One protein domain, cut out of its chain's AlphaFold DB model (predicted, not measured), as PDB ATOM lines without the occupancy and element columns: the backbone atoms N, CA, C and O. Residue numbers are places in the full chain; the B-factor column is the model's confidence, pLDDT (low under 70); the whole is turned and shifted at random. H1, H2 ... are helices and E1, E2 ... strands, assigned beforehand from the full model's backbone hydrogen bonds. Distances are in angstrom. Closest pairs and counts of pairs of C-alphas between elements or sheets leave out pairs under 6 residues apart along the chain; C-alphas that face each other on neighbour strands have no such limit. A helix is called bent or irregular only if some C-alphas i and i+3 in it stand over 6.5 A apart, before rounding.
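AT A GLANCE: This is residues 107 to 166 and 178 to 282 of the 284 residues of an uncharacterized protein of Trypanosoma equiperdum (UniProt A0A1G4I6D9). Four pairs of helices follow one another along the longest axis: H1 and H2, H3 and H4, the hairpin of H5 and H6, and the hairpin of H7 and H8. The first four form an up-and-down bundle, each running against the one before it; H5 and H6 cross H3 and H4, and H7 and H8 pack on the far side of H5 and H6. A small two-stranded ribbon, E1 and E2, antiparallel, lies between H3 and H4 along the chain. The 165 printed residues, mostly helix by class, run H1 H2 H3 E1 E2 H4 H5 H6 H7 H8; the whole is compact, with a radius of gyration of the C-alphas of 15.4 A and spans of 42 by 40 by 28 A.

IN THESE COORDINATES: H1 is residues 108 to 120, from C-alpha 108 at (121.775, 74.158, 114.207). H2 is residues 127 to 140, and H3, residues 145 to 161, is 23.9 A long. E1 is residues 164 to 166 and E2 residues 180 to 182. H4, residues 184 to 201, is the longest helix at 26.3 A. H5 is residues 211 to 224, H6 residues 230 to 243, and H7, residues 255 to 269, is 20.7 A long. H8, residues 274 to 282, ends at C-alpha 282 at (105.732, 80.998, 88.476). H2 and H6 are only just irregular: C-alphas 128 and 131 are 6.9 A apart, and C-alphas 233 and 236 are 6.54 A apart.

HOW THE PARTS SIT: H1 touches H3, closest at C-alphas 112 and 155, 5.2 A. H2 touches H4 at a shallow tilt of 30 degrees, closest at C-alphas 131 and 196, 4.0 A. H3 touches H4, which meets it with residues 186 to 193 alone, at 10 degrees, opposite ways; C-alphas 160 and 186 are closest, 5.8 A. N 165 of E1 and O 181 of E2 are within hydrogen-bond range, 3.5 A. H5 touches H3 at a steep tilt of 61 degrees, closest at C-alphas 149 and 215, 4.6 A. H6 touches H8, closest at C-alphas 238 and 279, 6.7 A. H1 and H7 are apart. Every O i to N i+4 pair is within range in H3, H4, H5, H7 and H8, against 6 of 9 in H1, 8 of 10 in H2 and 4 of 10 in H6, where 6 of 11 O i to N i+3 pairs are.

THE WHOLE: The farthest C-alphas, of Thr 123 and Glu 256, are 46.9 A apart. Residues 167 to 177 are not printed; C-alphas 166 and 178 are 7.0 A apart across the cut. The link from H6 to H7 is long. Mean pLDDT of the printed part is 76.3; 38 residues are under 70, among them 162 to 166, 178 to 182 and 241 to 253.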
ATOM      1  N   ASP A 107     123.456  72.654 118.515       68.06
ATOM      2  CA  ASP A 107     123.817  72.549 117.085       68.06
ATOM      3  C   ASP A 107     122.615  72.824 116.166       68.06
ATOM      4  O   ASP A 107     121.585  72.163 116.286       68.06
ATOM      5  N   TRP A 108     122.771  73.759 115.213       63.19
ATOM      6  CA  TRP A 108     121.775  74.158 114.207       63.19
ATOM      7  C   TRP A 108     121.251  72.979 113.355       63.19
ATOM      8  O   TRP A 108     120.062  72.949 113.020       63.19
ATOM      9  N   TYR A 109     122.107  72.000 113.026       60.75
ATOM     10  CA  TYR A 109     121.739  70.846 112.199       60.75
ATOM     11  C   TYR A 109     120.869  69.856 112.987       60.75
ATOM     12  O   TYR A 109     119.908  69.312 112.443       60.75
ATOM     13  N   GLU A 110     121.134  69.668 114.278       62.53
ATOM     14  CA  GLU A 110     120.269  68.880 115.161       62.53
ATOM     15  C   GLU A 110     118.936  69.599 115.441       62.53
ATOM     16  O   GLU A 110     117.892  68.942 115.507       62.53
ATOM     17  N   ARG A 111     118.910  70.947 115.487       74.25
ATOM     18  CA  ARG A 111     117.664  71.701 115.769       74.25
ATOM     19  C   ARG A 111     116.582  71.466 114.732       74.25
ATOM     20  O   ARG A 111     115.424  71.396 115.113       74.25
ATOM     21  N   ALA A 112     116.911  71.352 113.444       80.62
ATOM     22  CA  ALA A 112     115.878  71.166 112.418       80.62
ATOM     23  C   ALA A 112     115.127  69.840 112.608       80.62
ATOM     24  O   ALA A 112     113.907  69.794 112.466       80.62
ATOM     25  N   GLY A 113     115.859  68.779 112.972       81.12
ATOM     26  CA  GLY A 113     115.290  67.469 113.281       81.12
ATOM     27  C   GLY A 113     114.434  67.496 114.541       81.12
ATOM     28  O   GLY A 113     113.280  67.082 114.501       81.12
ATOM     29  N   ILE A 114     114.974  68.055 115.624       79.19
ATOM     30  CA  ILE A 114     114.284  68.175 116.915       79.19
ATOM     31  C   ILE A 114     113.003  69.008 116.782       79.19
ATOM     32  O   ILE A 114     111.944  68.599 117.248       79.19
ATOM     33  N   VAL A 115     113.083  70.157 116.108       82.94
ATOM     34  CA  VAL A 115     111.938  71.050 115.893       82.94
ATOM     35  C   VAL A 115     110.891  70.376 115.022       82.94
ATOM     36  O   VAL A 115     109.715  70.433 115.359       82.94
ATOM     37  N   ALA A 116     111.283  69.711 113.932       84.12
ATOM     38  CA  ALA A 116     110.326  68.966 113.124       84.12
ATOM     39  C   ALA A 116     109.637  67.867 113.953       84.12
ATOM     40  O   ALA A 116     108.410  67.792 113.966       84.12
ATOM     41  N   ASP A 117     110.406  67.096 114.724       81.38
ATOM     42  CA  ASP A 117     109.895  66.034 115.596       81.38
ATOM     43  C   ASP A 117     108.915  66.550 116.663       81.38
ATOM     44  O   ASP A 117     107.971  65.841 117.017       81.38
ATOM     45  N   TRP A 118     109.070  67.786 117.149       82.00
ATOM     46  CA  TRP A 118     108.088  68.389 118.053       82.00
ATOM     47  C   TRP A 118     106.696  68.484 117.429       82.00
ATOM     48  O   TRP A 118     105.714  68.314 118.146       82.00
ATOM     49  N   PHE A 119     106.590  68.725 116.120       82.31
ATOM     50  CA  PHE A 119     105.312  68.940 115.428       82.31
ATOM     51  C   PHE A 119     104.852  67.755 114.565       82.31
ATOM     52  O   PHE A 119     103.699  67.748 114.133       82.31
ATOM     53  N   SER A 120     105.708  66.757 114.314       79.88
ATOM     54  CA  SER A 120     105.363  65.538 113.562       79.88
ATOM     55  C   SER A 120     105.527  64.227 114.342       79.88
ATOM     56  O   SER A 120     105.145  63.173 113.839       79.88
ATOM     57  N   GLY A 121     106.084  64.260 115.558       72.00
ATOM     58  CA  GLY A 121     106.296  63.074 116.391       72.00
ATOM     59  C   GLY A 121     105.008  62.457 116.951       72.00
ATOM     60  O   GLY A 121     103.909  62.955 116.735       72.00
ATOM     61  N   GLY A 122     105.141  61.376 117.733       68.56
ATOM     62  CA  GLY A 122     103.994  60.610 118.257       68.56
ATOM     63  C   GLY A 122     103.053  61.393 119.187       68.56
ATOM     64  O   GLY A 122     101.887  61.040 119.332       68.56
ATOM     65  N   THR A 123     103.531  62.484 119.789       71.12
ATOM     66  CA  THR A 123     102.700  63.440 120.534       71.12
ATOM     67  C   THR A 123     102.963  64.854 120.017       71.12
ATOM     68  O   THR A 123     103.660  65.616 120.691       71.12
ATOM     69  N   PRO A 124     102.431  65.219 118.839       74.44
ATOM     70  CA  PRO A 124     102.812  66.455 118.182       74.44
ATOM     71  C   PRO A 124     102.297  67.667 118.961       74.44
ATOM     72  O   PRO A 124     101.228  67.642 119.591       74.44
ATOM     73  N   ALA A 125     103.093  68.724 118.925       78.31
ATOM     74  CA  ALA A 125     102.746  70.042 119.406       78.31
ATOM     75  C   ALA A 125     101.769  70.733 118.446       78.31
ATOM     76  O   ALA A 125     101.733  70.402 117.256       78.31
ATOM     77  N   PRO A 126     100.995  71.724 118.922       79.31
ATOM     78  CA  PRO A 126     100.164  72.541 118.050       79.31
ATOM     79  C   PRO A 126     101.014  73.220 116.968       79.31
ATOM     80  O   PRO A 126     101.879  74.037 117.273       79.31
ATOM     81  N   LEU A 127     100.758  72.890 115.699       81.50
ATOM     82  CA  LEU A 127     101.570  73.335 114.559       81.50
ATOM     83  C   LEU A 127     101.667  74.861 114.453       81.50
ATOM     84  O   LEU A 127     102.707  75.391 114.091       81.50
ATOM     85  N   CYS A 128     100.614  75.568 114.855       78.38
ATOM     86  CA  CYS A 128     100.542  77.027 114.947       78.38
ATOM     87  C   CYS A 128     101.635  77.689 115.809       78.38
ATOM     88  O   CYS A 128     101.839  78.890 115.682       78.38
ATOM     89  N   LEU A 129     102.336  76.941 116.668       81.69
ATOM     90  CA  LEU A 129     103.461  77.444 117.463       81.69
ATOM     91  C   LEU A 129     104.793  77.455 116.691       81.69
ATOM     92  O   LEU A 129     105.764  78.056 117.154       81.69
ATOM     93  N   LEU A 130     104.852  76.803 115.524       86.50
ATOM     94  CA  LEU A 130     106.056  76.700 114.701       86.50
ATOM     95  C   LEU A 130     106.636  78.068 114.289       86.50
ATOM     96  O   LEU A 130     107.843  78.232 114.466       86.50
ATOM     97  N   PRO A 131     105.851  79.064 113.823       86.62
ATOM     98  CA  PRO A 131     106.400  80.361 113.422       86.62
ATOM     99  C   PRO A 131     107.145  81.057 114.564       86.62
ATOM    100  O   PRO A 131     108.298  81.457 114.406       86.62
ATOM    101  N   SER A 132     106.548  81.091 115.759       80.81
ATOM    102  CA  SER A 132     107.202  81.650 116.945       80.81
ATOM    103  C   SER A 132     108.461  80.869 117.325       80.81
ATOM    104  O   SER A 132     109.492  81.479 117.610       80.81
ATOM    105  N   ALA A 133     108.418  79.532 117.299       81.94
ATOM    106  CA  ALA A 133     109.591  78.708 117.588       81.94
ATOM    107  C   ALA A 133     110.751  79.011 116.624       81.94
ATOM    108  O   ALA A 133     111.889  79.172 117.064       81.94
ATOM    109  N   VAL A 134     110.455  79.139 115.327       86.75
ATOM    110  CA  VAL A 134     111.429  79.466 114.278       86.75
ATOM    111  C   VAL A 134     112.046  80.845 114.509       86.75
ATOM    112  O   VAL A 134     113.270  80.946 114.543       86.75
ATOM    113  N   VAL A 135     111.235  81.887 114.731       85.19
ATOM    114  CA  VAL A 135     111.730  83.252 114.986       85.19
ATOM    115  C   VAL A 135     112.642  83.288 116.213       85.19
ATOM    116  O   VAL A 135     113.754  83.815 116.144       85.19
ATOM    117  N   HIS A 136     112.225  82.667 117.321       80.50
ATOM    118  CA  HIS A 136     113.037  82.617 118.535       80.50
ATOM    119  C   HIS A 136     114.348  81.857 118.333       80.50
ATOM    120  O   HIS A 136     115.379  82.320 118.808       80.50
ATOM    121  N   LEU A 137     114.329  80.721 117.632       82.56
ATOM    122  CA  LEU A 137     115.528  79.925 117.353       82.56
ATOM    123  C   LEU A 137     116.522  80.660 116.459       82.56
ATOM    124  O   LEU A 137     117.722  80.627 116.730       82.56
ATOM    125  N   VAL A 138     116.026  81.295 115.400       85.19
ATOM    126  CA  VAL A 138     116.839  82.084 114.471       85.19
ATOM    127  C   VAL A 138     117.471  83.263 115.205       85.19
ATOM    128  O   VAL A 138     118.677  83.469 115.083       85.19
ATOM    129  N   GLY A 139     116.684  83.982 116.012       82.94
ATOM    130  CA  GLY A 139     117.156  85.118 116.798       82.94
ATOM    131  C   GLY A 139     118.156  84.728 117.889       82.94
ATOM    132  O   GLY A 139     119.231  85.317 117.970       82.94
ATOM    133  N   SER A 140     117.852  83.709 118.701       79.06
ATOM    134  CA  SER A 140     118.715  83.300 119.822       79.06
ATOM    135  C   SER A 140     120.066  82.749 119.371       79.06
ATOM    136  O   SER A 140     121.062  82.916 120.072       79.06
ATOM    137  N   HIS A 141     120.115  82.140 118.187       79.00
ATOM    138  CA  HIS A 141     121.338  81.594 117.604       79.00
ATOM    139  C   HIS A 141     121.966  82.492 116.540       79.00
ATOM    140  O   HIS A 141     122.932  82.071 115.907       79.00
ATOM    141  N   GLN A 142     121.427  83.701 116.346       84.19
ATOM    142  CA  GLN A 142     121.933  84.703 115.406       84.19
ATOM    143  C   GLN A 142     122.183  84.119 114.006       84.19
ATOM    144  O   GLN A 142     123.221  84.360 113.387       84.19
ATOM    145  N   LEU A 143     121.251  83.294 113.516       86.25
ATOM    146  CA  LEU A 143     121.418  82.651 112.215       86.25
ATOM    147  C   LEU A 143     121.403  83.709 111.107       86.25
ATOM    148  O   LEU A 143     120.601  84.641 111.128       86.25
ATOM    149  N   THR A 144     122.263  83.541 110.104       88.31
ATOM    150  CA  THR A 144     122.205  84.371 108.895       88.31
ATOM    151  C   THR A 144     120.982  83.988 108.050       88.31
ATOM    152  O   THR A 144     120.515  82.848 108.147       88.31
ATOM    153  N   PRO A 145     120.475  84.872 107.171       87.31
ATOM    154  CA  PRO A 145     119.323  84.566 106.314       87.31
ATOM    155  C   PRO A 145     119.495  83.287 105.486       87.31
ATOM    156  O   PRO A 145     118.584  82.470 105.397       87.31
ATOM    157  N   SER A 146     120.688  83.049 104.936       85.06
ATOM    158  CA  SER A 146     120.975  81.826 104.177       85.06
ATOM    159  C   SER A 146     120.903  80.567 105.054       85.06
ATOM    160  O   SER A 146     120.271  79.577 104.676       85.06
ATOM    161  N   VAL A 147     121.480  80.612 106.260       86.81
ATOM    162  CA  VAL A 147     121.452  79.480 107.200       86.81
ATOM    163  C   VAL A 147     120.031  79.232 107.715       86.81
ATOM    164  O   VAL A 147     119.590  78.086 107.771       86.81
ATOM    165  N   ALA A 148     119.287  80.290 108.038       89.56
ATOM    166  CA  ALA A 148     117.895  80.205 108.472       89.56
ATOM    167  C   ALA A 148     116.978  79.635 107.375       89.56
ATOM    168  O   ALA A 148     116.116  78.806 107.671       89.56
ATOM    169  N   ALA A 149     117.196  80.006 106.109       89.25
ATOM    170  CA  ALA A 149     116.481  79.437 104.968       89.25
ATOM    171  C   ALA A 149     116.739  77.928 104.834       89.25
ATOM    172  O   ALA A 149     115.793  77.144 104.747       89.25
ATOM    173  N   GLY A 150     118.005  77.501 104.900       88.81
ATOM    174  CA  GLY A 150     118.368  76.082 104.871       88.81
ATOM    175  C   GLY A 150     117.789  75.288 106.047       88.81
ATOM    176  O   GLY A 150     117.280  74.179 105.864       88.81
ATOM    177  N   PHE A 151     117.809  75.870 107.249       89.25
ATOM    178  CA  PHE A 151     117.169  75.304 108.438       89.25
ATOM    179  C   PHE A 151     115.664  75.101 108.222       89.25
ATOM    180  O   PHE A 151     115.161  73.991 108.411       89.25
ATOM    181  N   LEU A 152     114.950  76.138 107.779       90.50
ATOM    182  CA  LEU A 152     113.499  76.085 107.612       90.50
ATOM    183  C   LEU A 152     113.085  75.133 106.485       90.50
ATOM    184  O   LEU A 152     112.095  74.422 106.633       90.50
ATOM    185  N   LEU A 153     113.864  75.040 105.403       89.31
ATOM    186  CA  LEU A 153     113.644  74.043 104.349       89.31
ATOM    187  C   LEU A 153     113.786  72.617 104.868       89.31
ATOM    188  O   LEU A 153     113.023  71.730 104.490       89.31
ATOM    189  N   ARG A 154     114.739  72.387 105.771       87.62
ATOM    190  CA  ARG A 154     114.905  71.074 106.383       87.62
ATOM    191  C   ARG A 154     113.756  70.728 107.323       87.62
ATOM    192  O   ARG A 154     113.278  69.597 107.282       87.62
ATOM    193  N   VAL A 155     113.289  71.689 108.119       88.88
ATOM    194  CA  VAL A 155     112.072  71.531 108.929       88.88
ATOM    195  C   VAL A 155     110.879  71.228 108.021       88.88
ATOM    196  O   VAL A 155     110.171  70.255 108.263       88.88
ATOM    197  N   ALA A 156     110.702  71.988 106.937       88.31
ATOM    198  CA  ALA A 156     109.632  71.782 105.966       88.31
ATOM    199  C   ALA A 156     109.650  70.365 105.391       88.31
ATOM    200  O   ALA A 156     108.639  69.669 105.443       88.31
ATOM    201  N   LYS A 157     110.814  69.906 104.925       86.19
ATOM    202  CA  LYS A 157     110.987  68.557 104.386       86.19
ATOM    203  C   LYS A 157     110.600  67.484 105.400       86.19
ATOM    204  O   LYS A 157     109.845  66.581 105.064       86.19
ATOM    205  N   LEU A 158     111.095  67.577 106.634       85.06
ATOM    206  CA  LEU A 158     110.811  66.589 107.679       85.06
ATOM    207  C   LEU A 158     109.335  66.595 108.104       85.06
ATOM    208  O   LEU A 158     108.752  65.532 108.303       85.06
ATOM    209  N   LEU A 159     108.719  67.774 108.204       85.12
ATOM    210  CA  LEU A 159     107.304  67.911 108.551       85.12
ATOM    211  C   LEU A 159     106.379  67.410 107.444       85.12
ATOM    212  O   LEU A 159     105.379  66.764 107.742       85.12
ATOM    213  N   LEU A 160     106.691  67.717 106.185       82.56
ATOM    214  CA  LEU A 160     105.868  67.331 105.044       82.56
ATOM    215  C   LEU A 160     106.031  65.851 104.704       82.56
ATOM    216  O   LEU A 160     105.029  65.209 104.422       82.56
ATOM    217  N   ASN A 161     107.236  65.287 104.843       81.38
ATOM    218  CA  ASN A 161     107.453  63.843 104.696       81.38
ATOM    219  C   ASN A 161     106.642  63.010 105.685       81.38
ATOM    220  O   ASN A 161     106.171  61.931 105.349       81.38
ATOM    221  N   ALA A 162     106.445  63.508 106.904       68.88
ATOM    222  CA  ALA A 162     105.596  62.836 107.882       68.88
ATOM    223  C   ALA A 162     104.092  62.909 107.537       68.88
ATOM    224  O   ALA A 162     103.283  62.266 108.201       68.88
ATOM    225  N   LYS A 163     103.705  63.715 106.538       67.56
ATOM    226  CA  LYS A 163     102.313  64.056 106.195       67.56
ATOM    227  C   LYS A 163     101.931  63.722 104.753       67.56
ATOM    228  O   LYS A 163     100.800  63.998 104.336       67.56
ATOM    229  N   THR A 164     102.852  63.141 103.996       66.25
ATOM    230  CA  THR A 164     102.624  62.637 102.647       66.25
ATOM    231  C   THR A 164     102.277  61.159 102.691       66.25
ATOM    232  O   THR A 164     102.902  60.365 103.392       66.25
ATOM    233  N   VAL A 165     101.262  60.777 101.920       59.69
ATOM    234  CA  VAL A 165     100.975  59.367 101.662       59.69
ATOM    235  C   VAL A 165     101.675  59.019 100.360       59.69
ATOM    236  O   VAL A 165     101.246  59.434  99.283       59.69
ATOM    237  N   SER A 166     102.778  58.279 100.450       55.62
ATOM    238  CA  SER A 166     103.382  57.679  99.264       55.62
ATOM    239  C   SER A 166     102.517  56.493  98.848       55.62
ATOM    240  O   SER A 166     102.611  55.404  99.413       55.62
ATOM    241  N   ASN A 178     105.554  58.367  91.205       50.53
ATOM    242  CA  ASN A 178     105.299  58.652  92.612       50.53
ATOM    243  C   ASN A 178     104.426  59.908  92.674       50.53
ATOM    244  O   ASN A 178     104.928  61.014  92.808       50.53
ATOM    245  N   VAL A 179     103.112  59.758  92.510       55.16
ATOM    246  CA  VAL A 179     102.188  60.875  92.703       55.16
ATOM    247  C   VAL A 179     102.159  61.161  94.197       55.16
ATOM    248  O   VAL A 179     101.530  60.435  94.968       55.16
ATOM    249  N   CYS A 180     102.879  62.198  94.617       61.62
ATOM    250  CA  CYS A 180     102.873  62.637  96.000       61.62
ATOM    251  C   CYS A 180     101.526  63.305  96.312       61.62
ATOM    252  O   CYS A 180     101.289  64.463  95.966       61.62
ATOM    253  N   VAL A 181     100.612  62.567  96.950       64.19
ATOM    254  CA  VAL A 181      99.317  63.107  97.379       64.19
ATOM    255  C   VAL A 181      99.471  63.711  98.771       64.19
ATOM    256  O   VAL A 181      99.785  63.019  99.744       64.19
ATOM    257  N   PHE A 182      99.237  65.018  98.868       67.44
ATOM    258  CA  PHE A 182      99.275  65.739 100.136       67.44
ATOM    259  C   PHE A 182      97.921  65.676 100.828       67.44
ATOM    260  O   PHE A 182      96.886  66.017 100.254       67.44
ATOM    261  N   THR A 183      97.947  65.257 102.089       74.31
ATOM    262  CA  THR A 183      96.785  65.283 102.977       74.31
ATOM    263  C   THR A 183      96.404  66.726 103.326       74.31
ATOM    264  O   THR A 183      97.211  67.648 103.174       74.31
ATOM    265  N   ALA A 184      95.186  66.939 103.838       74.56
ATOM    266  CA  ALA A 184      94.771  68.245 104.363       74.56
ATOM    267  C   ALA A 184      95.767  68.777 105.416       74.56
ATOM    268  O   ALA A 184      96.139  69.948 105.385       74.56
ATOM    269  N   ASP A 185      96.297  67.890 106.264       73.12
ATOM    270  CA  ASP A 185      97.304  68.224 107.276       73.12
ATOM    271  C   ASP A 185      98.649  68.659 106.677       73.12
ATOM    272  O   ASP A 185      99.364  69.468 107.282       73.12
ATOM    273  N   GLY A 186      99.011  68.120 105.507       77.81
ATOM    274  CA  GLY A 186     100.181  68.536 104.732       77.81
ATOM    275  C   GLY A 186     100.029  69.959 104.192       77.81
ATOM    276  O   GLY A 186     100.943  70.773 104.329       77.81
ATOM    277  N   TRP A 187      98.846  70.301 103.676       80.62
ATOM    278  CA  TRP A 187      98.532  71.663 103.234       80.62
ATOM    279  C   TRP A 187      98.520  72.670 104.389       80.62
ATOM    280  O   TRP A 187      99.115  73.740 104.269       80.62
ATOM    281  N   SER A 188      97.941  72.312 105.540       81.06
ATOM    282  CA  SER A 188      98.005  73.157 106.741       81.06
ATOM    283  C   SER A 188      99.440  73.349 107.244       81.06
ATOM    284  O   SER A 188      99.790  74.430 107.712       81.06
ATOM    285  N   ALA A 189     100.302  72.332 107.130       83.94
ATOM    286  CA  ALA A 189     101.718  72.477 107.467       83.94
ATOM    287  C   ALA A 189     102.441  73.457 106.549       83.94
ATOM    288  O   ALA A 189     103.215  74.282 107.028       83.94
ATOM    289  N   ALA A 190     102.160  73.399 105.251       84.75
ATOM    290  CA  ALA A 190     102.733  74.316 104.281       84.75
ATOM    291  C   ALA A 190     102.326  75.778 104.525       84.75
ATOM    292  O   ALA A 190     103.181  76.659 104.458       84.75
ATOM    293  N   GLU A 191     101.064  76.035 104.876       84.56
ATOM    294  CA  GLU A 191     100.589  77.382 105.226       84.56
ATOM    295  C   GLU A 191     101.295  77.930 106.482       84.56
ATOM    296  O   GLU A 191     101.717  79.086 106.527       84.56
ATOM    297  N   VAL A 192     101.504  77.089 107.498       85.50
ATOM    298  CA  VAL A 192     102.232  77.494 108.710       85.50
ATOM    299  C   VAL A 192     103.729  77.710 108.437       85.50
ATOM    300  O   VAL A 192     104.337  78.636 108.982       85.50
ATOM    301  N   LEU A 193     104.338  76.898 107.571       89.31
ATOM    302  CA  LEU A 193     105.724  77.082 107.132       89.31
ATOM    303  C   LEU A 193     105.899  78.401 106.376       89.31
ATOM    304  O   LEU A 193     106.831  79.148 106.663       89.31
ATOM    305  N   GLN A 194     104.971  78.728 105.475       87.06
ATOM    306  CA  GLN A 194     104.923  80.030 104.812       87.06
ATOM    307  C   GLN A 194     104.833  81.164 105.840       87.06
ATOM    308  O   GLN A 194     105.567  82.145 105.745       87.06
ATOM    309  N   ARG A 195     103.969  81.031 106.852       85.25
ATOM    310  CA  ARG A 195     103.859  82.042 107.907       85.25
ATOM    311  C   ARG A 195     105.159  82.223 108.689       85.25
ATOM    312  O   ARG A 195     105.525  83.349 108.987       85.25
ATOM    313  N   SER A 196     105.903  81.144 108.919       88.94
ATOM    314  CA  SER A 196     107.226  81.210 109.556       88.94
ATOM    315  C   SER A 196     108.225  82.054 108.749       88.94
ATOM    316  O   SER A 196     109.058  82.743 109.333       88.94
ATOM    317  N   VAL A 197     108.136  82.035 107.414       89.12
ATOM    318  CA  VAL A 197     108.949  82.896 106.535       89.12
ATOM    319  C   VAL A 197     108.554  84.365 106.692       89.12
ATOM    320  O   VAL A 197     109.437  85.216 106.794       89.12
ATOM    321  N   TYR A 198     107.254  84.676 106.736       85.62
ATOM    322  CA  TYR A 198     106.798  86.060 106.911       85.62
ATOM    323  C   TYR A 198     107.107  86.615 108.289       85.62
ATOM    324  O   TYR A 198     107.626  87.720 108.370       85.62
ATOM    325  N   ASP A 199     106.885  85.844 109.350       85.75
ATOM    326  CA  ASP A 199     107.185  86.289 110.711       85.75
ATOM    327  C   ASP A 199     108.692  86.580 110.878       85.75
ATOM    328  O   ASP A 199     109.070  87.511 111.586       85.75
ATOM    329  N   LEU A 200     109.573  85.838 110.188       87.19
ATOM    330  CA  LEU A 200     111.003  86.159 110.122       87.19
ATOM    331  C   LEU A 200     111.281  87.443 109.337       87.19
ATOM    332  O   LEU A 200     112.089  88.258 109.778       87.19
ATOM    333  N   GLN A 201     110.617  87.636 108.198       86.94
ATOM    334  CA  GLN A 201     110.770  88.837 107.378       86.94
ATOM    335  C   GLN A 201     110.278  90.104 108.097       86.94
ATOM    336  O   GLN A 201     110.898  91.158 108.001       86.94
ATOM    337  N   GLU A 202     109.188  89.989 108.854       83.62
ATOM    338  CA  GLU A 202     108.551  91.069 109.616       83.62
ATOM    339  C   GLU A 202     109.109  91.206 111.042       83.62
ATOM    340  O   GLU A 202     108.675  92.073 111.798       83.62
ATOM    341  N   SER A 203     110.111  90.401 111.418       79.56
ATOM    342  CA  SER A 203     110.708  90.384 112.767       79.56
ATOM    343  C   SER A 203     111.396  91.694 113.185       79.56
ATOM    344  O   SER A 203     111.858  91.814 114.319       79.56
ATOM    345  N   GLY A 204     111.503  92.672 112.280       72.38
ATOM    346  CA  GLY A 204     112.198  93.941 112.502       72.38
ATOM    347  C   GLY A 204     113.722  93.842 112.378       72.38
ATOM    348  O   GLY A 204     114.417  94.844 112.541       72.38
ATOM    349  N   LEU A 205     114.257  92.658 112.065       77.31
ATOM    350  CA  LEU A 205     115.670  92.467 111.751       77.31
ATOM    351  C   LEU A 205     115.923  92.855 110.290       77.31
ATOM    352  O   LEU A 205     115.508  92.141 109.381       77.31
ATOM    353  N   LEU A 206     116.656  93.949 110.061       79.50
ATOM    354  CA  LEU A 206     116.975  94.448 108.710       79.50
ATOM    355  C   LEU A 206     117.601  93.376 107.804       79.50
ATOM    356  O   LEU A 206     117.339  93.326 106.609       79.50
ATOM    357  N   THR A 207     118.391  92.462 108.373       83.00
ATOM    358  CA  THR A 207     119.003  91.351 107.631       83.00
ATOM    359  C   THR A 207     117.983  90.372 107.039       83.00
ATOM    360  O   THR A 207     118.326  89.637 106.117       83.00
ATOM    361  N   PHE A 208     116.742  90.358 107.532       84.50
ATOM    362  CA  PHE A 208     115.673  89.454 107.110       84.50
ATOM    363  C   PHE A 208     114.603  90.122 106.233       84.50
ATOM    364  O   PHE A 208     113.685  89.433 105.805       84.50
ATOM    365  N   GLU A 209     114.727  91.406 105.877       81.62
ATOM    366  CA  GLU A 209     113.720  92.157 105.095       81.62
ATOM    367  C   GLU A 209     113.328  91.482 103.760       81.62
ATOM    368  O   GLU A 209     112.206  91.625 103.270       81.62
ATOM    369  N   HIS A 210     114.229  90.684 103.183       80.94
ATOM    370  CA  HIS A 210     114.005  89.927 101.944       80.94
ATOM    371  C   HIS A 210     114.090  88.410 102.150       80.94
ATOM    372  O   HIS A 210     114.447  87.664 101.236       80.94
ATOM    373  N   PHE A 211     113.781  87.929 103.358       85.88
ATOM    374  CA  PHE A 211     113.929  86.520 103.722       85.88
ATOM    375  C   PHE A 211     113.138  85.569 102.813       85.88
ATOM    376  O   PHE A 211     113.625  84.482 102.504       85.88
ATOM    377  N   SER A 212     111.975  85.988 102.307       84.50
ATOM    378  CA  SER A 212     111.219  85.215 101.310       84.50
ATOM    379  C   SER A 212     112.044  84.880 100.058       84.50
ATOM    380  O   SER A 212     112.050  83.724  99.635       84.50
ATOM    381  N   SER A 213     112.814  85.831  99.515       79.69
ATOM    382  CA  SER A 213     113.719  85.586  98.382       79.69
ATOM    383  C   SER A 213     114.841  84.605  98.738       79.69
ATOM    384  O   SER A 213     115.143  83.709  97.950       79.69
ATOM    385  N   PHE A 214     115.444  84.733  99.928       83.19
ATOM    386  CA  PHE A 214     116.484  83.805 100.394       83.19
ATOM    387  C   PHE A 214     115.952  82.377 100.553       83.19
ATOM    388  O   PHE A 214     116.619  81.423 100.153       83.19
ATOM    389  N   PHE A 215     114.747  82.230 101.105       87.12
ATOM    390  CA  PHE A 215     114.091  80.939 101.273       87.12
ATOM    391  C   PHE A 215     113.797  80.274  99.928       87.12
ATOM    392  O   PHE A 215     114.163  79.118  99.721       87.12
ATOM    393  N   LEU A 216     113.195  81.015  98.995       83.06
ATOM    394  CA  LEU A 216     112.848  80.505  97.671       83.06
ATOM    395  C   LEU A 216     114.104  80.120  96.876       83.06
ATOM    396  O   LEU A 216     114.147  79.038  96.296       83.06
ATOM    397  N   ARG A 217     115.166  80.936  96.926       80.62
ATOM    398  CA  ARG A 217     116.458  80.599  96.310       80.62
ATOM    399  C   ARG A 217     117.051  79.313  96.876       80.62
ATOM    400  O   ARG A 217     117.384  78.416  96.112       80.62
ATOM    401  N   ALA A 218     117.152  79.198  98.200       85.38
ATOM    402  CA  ALA A 218     117.716  78.005  98.828       85.38
ATOM    403  C   ALA A 218     116.942  76.738  98.429       85.38
ATOM    404  O   ALA A 218     117.511  75.657  98.292       85.38
ATOM    405  N   ALA A 219     115.638  76.871  98.214       85.44
ATOM    406  CA  ALA A 219     114.787  75.769  97.832       85.44
ATOM    407  C   ALA A 219     114.954  75.384  96.352       85.44
ATOM    408  O   ALA A 219     115.028  74.197  96.035       85.44
ATOM    409  N   LEU A 220     115.105  76.371  95.464       80.75
ATOM    410  CA  LEU A 220     115.488  76.146  94.070       80.75
ATOM    411  C   LEU A 220     116.853  75.462  93.967       80.75
ATOM    412  O   LEU A 220     116.976  74.483  93.236       80.75
ATOM    413  N   ASP A 221     117.854  75.900  94.734       82.62
ATOM    414  CA  ASP A 221     119.184  75.279  94.749       82.62
ATOM    415  C   ASP A 221     119.089  73.789  95.118       82.62
ATOM    416  O   ASP A 221     119.715  72.927  94.498       82.62
ATOM    417  N   LYS A 222     118.244  73.459  96.099       81.88
ATOM    418  CA  LYS A 222     118.001  72.077  96.528       81.88
ATOM    419  C   LYS A 222     117.329  71.217  95.460       81.88
ATOM    420  O   LYS A 222     117.688  70.048  95.321       81.88
ATOM    421  N   ILE A 223     116.415  71.787  94.685       79.00
ATOM    422  CA  ILE A 223     115.743  71.084  93.587       79.00
ATOM    423  C   ILE A 223     116.694  70.908  92.398       79.00
ATOM    424  O   ILE A 223     116.862  69.804  91.890       79.00
ATOM    425  N   LEU A 224     117.342  71.991  91.968       75.56
ATOM    426  CA  LEU A 224     118.054  72.061  90.689       75.56
ATOM    427  C   LEU A 224     119.488  71.530  90.757       75.56
ATOM    428  O   LEU A 224     120.016  71.073  89.748       75.56
ATOM    429  N   ILE A 225     120.145  71.635  91.915       73.19
ATOM    430  CA  ILE A 225     121.552  71.240  92.081       73.19
ATOM    431  C   ILE A 225     121.651  69.895  92.792       73.19
ATOM    432  O   ILE A 225     122.438  69.041  92.391       73.19
ATOM    433  N   VAL A 226     120.868  69.707  93.857       69.81
ATOM    434  CA  VAL A 226     120.946  68.504  94.702       69.81
ATOM    435  C   VAL A 226     119.979  67.410  94.230       69.81
ATOM    436  O   VAL A 226     120.168  66.248  94.579       69.81
ATOM    437  N   GLY A 227     118.981  67.751  93.407       67.81
ATOM    438  CA  GLY A 227     117.982  66.794  92.927       67.81
ATOM    439  C   GLY A 227     117.074  66.278  94.046       67.81
ATOM    440  O   GLY A 227     116.633  65.132  94.000       67.81
ATOM    441  N   GLU A 228     116.843  67.084  95.089       75.50
ATOM    442  CA  GLU A 228     115.919  66.714  96.165       75.50
ATOM    443  C   GLU A 228     114.460  66.716  95.676       75.50
ATOM    444  O   GLU A 228     114.116  67.431  94.738       75.50
ATOM    445  N   GLU A 229     113.601  65.928  96.339       74.94
ATOM    446  CA  GLU A 229     112.179  65.728  96.009       74.94
ATOM    447  C   GLU A 229     111.432  67.069  95.830       74.94
ATOM    448  O   GLU A 229     111.108  67.740  96.822       74.94
ATOM    449  N   PRO A 230     111.146  67.484  94.578       71.75
ATOM    450  CA  PRO A 230     110.665  68.832  94.288       71.75
ATOM    451  C   PRO A 230     109.276  69.092  94.865       71.75
ATOM    452  O   PRO A 230     108.974  70.211  95.269       71.75
ATOM    453  N   GLU A 231     108.443  68.061  94.971       71.19
ATOM    454  CA  GLU A 231     107.061  68.152  95.454       71.19
ATOM    455  C   GLU A 231     106.986  68.647  96.901       71.19
ATOM    456  O   GLU A 231     106.204  69.544  97.216       71.19
ATOM    457  N   LEU A 232     107.847  68.126  97.779       73.19
ATOM    458  CA  LEU A 232     107.895  68.521  99.190       73.19
ATOM    459  C   LEU A 232     108.404  69.947  99.371       73.19
ATOM    460  O   LEU A 232     107.958  70.664 100.265       73.19
ATOM    461  N   LEU A 233     109.364  70.350  98.542       75.38
ATOM    462  CA  LEU A 233     109.996  71.655  98.661       75.38
ATOM    463  C   LEU A 233     109.121  72.753  98.050       75.38
ATOM    464  O   LEU A 233     109.072  73.850  98.598       75.38
ATOM    465  N   LEU A 234     108.391  72.471  96.968       75.56
ATOM    466  CA  LEU A 234     107.599  73.469  96.239       75.56
ATOM    467  C   LEU A 234     106.286  73.848  96.913       75.56
ATOM    468  O   LEU A 234     105.807  74.960  96.716       75.56
ATOM    469  N   ILE A 235     105.697  72.981  97.729       75.62
ATOM    470  CA  ILE A 235     104.381  73.263  98.314       75.62
ATOM    471  C   ILE A 235     104.386  74.450  99.285       75.62
ATOM    472  O   ILE A 235     103.529  75.324  99.137       75.62
ATOM    473  N   PRO A 236     105.346  74.571 100.222       72.88
ATOM    474  CA  PRO A 236     105.510  75.801 100.994       72.88
ATOM    475  C   PRO A 236     105.712  77.038 100.104       72.88
ATOM    476  O   PRO A 236     105.255  78.130 100.444       72.88
ATOM    477  N   MET A 237     106.355  76.874  98.940       74.50
ATOM    478  CA  MET A 237     106.605  77.965  97.994       74.50
ATOM    479  C   MET A 237     105.347  78.416  97.250       74.50
ATOM    480  O   MET A 237     105.192  79.615  97.029       74.50
ATOM    481  N   CYS A 238     104.418  77.509  96.921       71.31
ATOM    482  CA  CYS A 238     103.157  77.841  96.243       71.31
ATOM    483  C   CYS A 238     102.402  78.979  96.946       71.31
ATOM    484  O   CYS A 238     101.857  79.877  96.300       71.31
ATOM    485  N   PHE A 239     102.395  78.973  98.279       69.62
ATOM    486  CA  PHE A 239     101.749  80.033  99.040       69.62
ATOM    487  C   PHE A 239     102.586  81.312  99.121       69.62
ATOM    488  O   PHE A 239     102.016  82.406  99.082       69.62
ATOM    489  N   LEU A 240     103.918  81.193  99.195       71.62
ATOM    490  CA  LEU A 240     104.822  82.346  99.168       71.62
ATOM    491  C   LEU A 240     104.654  83.146  97.874       71.62
ATOM    492  O   LEU A 240     104.442  84.352  97.945       71.62
ATOM    493  N   ILE A 241     104.648  82.476  96.718       65.12
ATOM    494  CA  ILE A 241     104.490  83.103  95.393       65.12
ATOM    495  C   ILE A 241     103.167  83.870  95.301       65.12
ATOM    496  O   ILE A 241     103.131  84.998  94.820       65.12
ATOM    497  N   ARG A 242     102.072  83.306  95.830       64.06
ATOM    498  CA  ARG A 242     100.748  83.954  95.806       64.06
ATOM    499  C   ARG A 242     100.726  85.315  96.516       64.06
ATOM    500  O   ARG A 242      99.877  86.147  96.203       64.06
ATOM    501  N   ARG A 243     101.607  85.534  97.495       57.06
ATOM    502  CA  ARG A 243     101.637  86.748  98.330       57.06
ATOM    503  C   ARG A 243     102.876  87.623  98.103       57.06
ATOM    504  O   ARG A 243     102.813  88.820  98.364       57.06
ATOM    505  N   CYS A 244     103.966  87.075  97.574       56.94
ATOM    506  CA  CYS A 244     105.154  87.824  97.177       56.94
ATOM    507  C   CYS A 244     105.032  88.271  95.714       56.94
ATOM    508  O   CYS A 244     105.518  87.604  94.810       56.94
ATOM    509  N   GLN A 245     104.429  89.443  95.474       52.72
ATOM    510  CA  GLN A 245     104.409  90.069  94.137       52.72
ATOM    511  C   GLN A 245     105.794  90.550  93.669       52.72
ATOM    512  O   GLN A 245     105.981  90.865  92.497       52.72
ATOM    513  N   LYS A 246     106.761  90.646  94.587       52.19
ATOM    514  CA  LYS A 246     108.134  91.055  94.305       52.19
ATOM    515  C   LYS A 246     109.074  89.982  94.822       52.19
ATOM    516  O   LYS A 246     109.450  89.989  95.991       52.19
ATOM    517  N   PHE A 247     109.457  89.068  93.944       55.16
ATOM    518  CA  PHE A 247     110.669  88.300  94.159       55.16
ATOM    519  C   PHE A 247     111.827  89.294  94.052       55.16
ATOM    520  O   PHE A 247     112.139  89.769  92.959       55.16
ATOM    521  N   SER A 248     112.381  89.725  95.190       52.22
ATOM    522  CA  SER A 248     113.430  90.743  95.149       52.22
ATOM    523  C   SER A 248     114.654  90.184  94.419       52.22
ATOM    524  O   SER A 248     115.120  89.082  94.734       52.22
ATOM    525  N   SER A 249     115.183  90.964  93.472       55.03
ATOM    526  CA  SER A 249     116.477  90.725  92.827       55.03
ATOM    527  C   SER A 249     117.618  90.620  93.838       55.03
ATOM    528  O   SER A 249     118.629  89.998  93.536       55.03
ATOM    529  N   ASP A 250     117.430  91.164  95.040       54.22
ATOM    530  CA  ASP A 250     118.442  91.244  96.094       54.22
ATOM    531  C   ASP A 250     118.759  89.878  96.717       54.22
ATOM    532  O   ASP A 250     119.795  89.698  97.351       54.22
ATOM    533  N   GLY A 251     117.892  88.879  96.503       57.56
ATOM    534  CA  GLY A 251     118.185  87.490  96.857       57.56
ATOM    535  C   GLY A 251     119.221  86.827  95.943       57.56
ATOM    536  O   GLY A 251     119.703  85.745  96.277       57.56
ATOM    537  N   TRP A 252     119.572  87.440  94.807       62.28
ATOM    538  CA  TRP A 252     120.527  86.929  93.820       62.28
ATOM    539  C   TRP A 252     121.864  87.663  93.944       62.28
ATOM    540  O   TRP A 252     121.885  88.883  94.064       62.28
ATOM    541  N   ILE A 253     122.994  86.946  93.880       62.31
ATOM    542  CA  ILE A 253     124.316  87.592  94.026       62.31
ATOM    543  C   ILE A 253     124.592  88.511  92.829       62.31
ATOM    544  O   ILE A 253     125.219  89.556  92.980       62.31
ATOM    545  N   ASN A 254     124.133  88.128  91.633       73.31
ATOM    546  CA  ASN A 254     124.201  88.938  90.418       73.31
ATOM    547  C   ASN A 254     123.243  88.421  89.324       73.31
ATOM    548  O   ASN A 254     122.634  87.352  89.436       73.31
ATOM    549  N   SER A 255     123.130  89.190  88.237       74.50
ATOM    550  CA  SER A 255     122.291  88.873  87.076       74.50
ATOM    551  C   SER A 255     122.713  87.594  86.345       74.50
ATOM    552  O   SER A 255     121.851  86.881  85.837       74.50
ATOM    553  N   GLU A 256     124.005  87.263  86.313       78.69
ATOM    554  CA  GLU A 256     124.499  86.037  85.676       78.69
ATOM    555  C   GLU A 256     124.098  84.776  86.442       78.69
ATOM    556  O   GLU A 256     123.762  83.760  85.836       78.69
ATOM    557  N   GLU A 257     124.139  84.817  87.772       75.12
ATOM    558  CA  GLU A 257     123.695  83.715  88.617       75.12
ATOM    559  C   GLU A 257     122.190  83.494  88.470       75.12
ATOM    560  O   GLU A 257     121.753  82.347  88.345       75.12
ATOM    561  N   ARG A 258     121.414  84.583  88.411       73.00
ATOM    562  CA  ARG A 258     119.986  84.526  88.094       73.00
ATOM    563  C   ARG A 258     119.762  83.862  86.736       73.00
ATOM    564  O   ARG A 258     119.037  82.879  86.663       73.00
ATOM    565  N   LEU A 259     120.423  84.331  85.675       75.44
ATOM    566  CA  LEU A 259     120.299  83.759  84.325       75.44
ATOM    567  C   LEU A 259     120.688  82.274  84.276       75.44
ATOM    568  O   LEU A 259     119.996  81.479  83.643       75.44
ATOM    569  N   ARG A 260     121.751  81.871  84.983       80.31
ATOM    570  CA  ARG A 260     122.147  80.458  85.094       80.31
ATOM    571  C   ARG A 260     121.073  79.604  85.765       80.31
ATOM    572  O   ARG A 260     120.824  78.494  85.301       80.31
ATOM    573  N   HIS A 261     120.431  80.104  86.820       74.00
ATOM    574  CA  HIS A 261     119.321  79.401  87.466       74.00
ATOM    575  C   HIS A 261     118.084  79.325  86.576       74.00
ATOM    576  O   HIS A 261     117.481  78.259  86.492       74.00
ATOM    577  N   LEU A 262     117.745  80.407  85.870       75.44
ATOM    578  CA  LEU A 262     116.641  80.428  84.907       75.44
ATOM    579  C   LEU A 262     116.829  79.374  83.813       75.44
ATOM    580  O   LEU A 262     115.937  78.564  83.589       75.44
ATOM    581  N   ASN A 263     118.013  79.327  83.197       78.94
ATOM    582  CA  ASN A 263     118.314  78.343  82.157       78.94
ATOM    583  C   ASN A 263     118.200  76.909  82.691       78.94
ATOM    584  O   ASN A 263     117.520  76.084  82.090       78.94
ATOM    585  N   ARG A 264     118.763  76.631  83.875       78.88
ATOM    586  CA  ARG A 264     118.645  75.308  84.510       78.88
ATOM    587  C   ARG A 264     117.206  74.933  84.845       78.88
ATOM    588  O   ARG A 264     116.851  73.764  84.729       78.88
ATOM    589  N   MET A 265     116.378  75.885  85.274       74.69
ATOM    590  CA  MET A 265     114.958  75.625  85.517       74.69
ATOM    591  C   MET A 265     114.230  75.268  84.229       74.69
ATOM    592  O   MET A 265     113.480  74.300  84.241       74.69
ATOM    593  N   CYS A 266     114.480  75.982  83.130       74.06
ATOM    594  CA  CYS A 266     113.919  75.645  81.821       74.06
ATOM    595  C   CYS A 266     114.335  74.235  81.372       74.06
ATOM    596  O   CYS A 266     113.482  73.455  80.950       74.06
ATOM    597  N   ASP A 267     115.613  73.882  81.541       77.50
ATOM    598  CA  ASP A 267     116.134  72.555  81.197       77.50
ATOM    599  C   ASP A 267     115.498  71.452  82.062       77.50
ATOM    600  O   ASP A 267     115.103  70.398  81.564       77.50
ATOM    601  N   THR A 268     115.349  71.707  83.366       72.94
ATOM    602  CA  THR A 268     114.797  70.734  84.324       72.94
ATOM    603  C   THR A 268     113.279  70.596  84.176       72.94
ATOM    604  O   THR A 268     112.745  69.492  84.268       72.94
ATOM    605  N   ALA A 269     112.565  71.692  83.899       68.69
ATOM    606  CA  ALA A 269     111.111  71.715  83.742       68.69
ATOM    607  C   ALA A 269     110.624  70.806  82.605       68.69
ATOM    608  O   ALA A 269     109.542  70.234  82.719       68.69
ATOM    609  N   GLY A 270     111.435  70.605  81.559       67.31
ATOM    610  CA  GLY A 270     111.120  69.681  80.465       67.31
ATOM    611  C   GLY A 270     110.990  68.211  80.892       67.31
ATOM    612  O   GLY A 270     110.342  67.436  80.193       67.31
ATOM    613  N   GLY A 271     111.569  67.828  82.037       67.94
ATOM    614  CA  GLY A 271     111.499  66.472  82.596       67.94
ATOM    615  C   GLY A 271     110.570  66.319  83.804       67.94
ATOM    616  O   GLY A 271     110.451  65.215  84.334       67.94
ATOM    617  N   LEU A 272     109.929  67.398  84.262       70.00
ATOM    618  CA  LEU A 272     109.110  67.404  85.475       70.00
ATOM    619  C   LEU A 272     107.606  67.306  85.156       70.00
ATOM    620  O   LEU A 272     107.153  67.788  84.118       70.00
ATOM    621  N   PRO A 273     106.794  66.734  86.065       67.94
ATOM    622  CA  PRO A 273     105.339  66.818  85.991       67.94
ATOM    623  C   PRO A 273     104.840  68.254  85.774       67.94
ATOM    624  O   PRO A 273     105.338  69.195  86.392       67.94
ATOM    625  N   THR A 274     103.795  68.427  84.957       73.25
ATOM    626  CA  THR A 274     103.289  69.747  84.532       73.25
ATOM    627  C   THR A 274     103.001  70.697  85.696       73.25
ATOM    628  O   THR A 274     103.300  71.883  85.605       73.25
ATOM    629  N   HIS A 275     102.464  70.195  86.810       67.62
ATOM    630  CA  HIS A 275     102.156  71.020  87.981       67.62
ATOM    631  C   HIS A 275     103.425  71.566  88.665       67.62
ATOM    632  O   HIS A 275     103.448  72.724  89.071       67.62
ATOM    633  N   ILE A 276     104.502  70.776  88.712       71.69
ATOM    634  CA  ILE A 276     105.818  71.169  89.236       71.69
ATOM    635  C   ILE A 276     106.469  72.194  88.311       71.69
ATOM    636  O   ILE A 276     106.910  73.246  88.769       71.69
ATOM    637  N   ALA A 277     106.476  71.916  87.005       71.25
ATOM    638  CA  ALA A 277     106.997  72.832  85.995       71.25
ATOM    639  C   ALA A 277     106.268  74.188  86.026       71.25
ATOM    640  O   ALA A 277     106.907  75.237  85.957       71.25
ATOM    641  N   THR A 278     104.944  74.178  86.206       71.81
ATOM    642  CA  THR A 278     104.135  75.401  86.339       71.81
ATOM    643  C   THR A 278     104.527  76.202  87.580       71.81
ATOM    644  O   THR A 278     104.761  77.403  87.471       71.81
ATOM    645  N   THR A 279     104.661  75.557  88.744       71.19
ATOM    646  CA  THR A 279     105.074  76.245  89.978       71.19
ATOM    647  C   THR A 279     106.486  76.810  89.863       71.19
ATOM    648  O   THR A 279     106.699  77.960  90.230       71.19
ATOM    649  N   LEU A 280     107.436  76.050  89.310       70.31
ATOM    650  CA  LEU A 280     108.802  76.528  89.071       70.31
ATOM    651  C   LEU A 280     108.826  77.731  88.128       70.31
ATOM    652  O   LEU A 280     109.530  78.699  88.387       70.31
ATOM    653  N   THR A 281     108.010  77.707  87.074       69.69
ATOM    654  CA  THR A 281     107.896  78.830  86.135       69.69
ATOM    655  C   THR A 281     107.254  80.057  86.787       69.69
ATOM    656  O   THR A 281     107.616  81.173  86.453       69.69
ATOM    657  N   ALA A 282     106.337  79.883  87.743       68.75
ATOM    658  CA  ALA A 282     105.732  80.998  88.476       68.75
ATOM    659  C   ALA A 282     106.669  81.640  89.521       68.75
ATOM    660  O   ALA A 282     106.369  82.721  90.022       68.75
TER     661      ALA A 282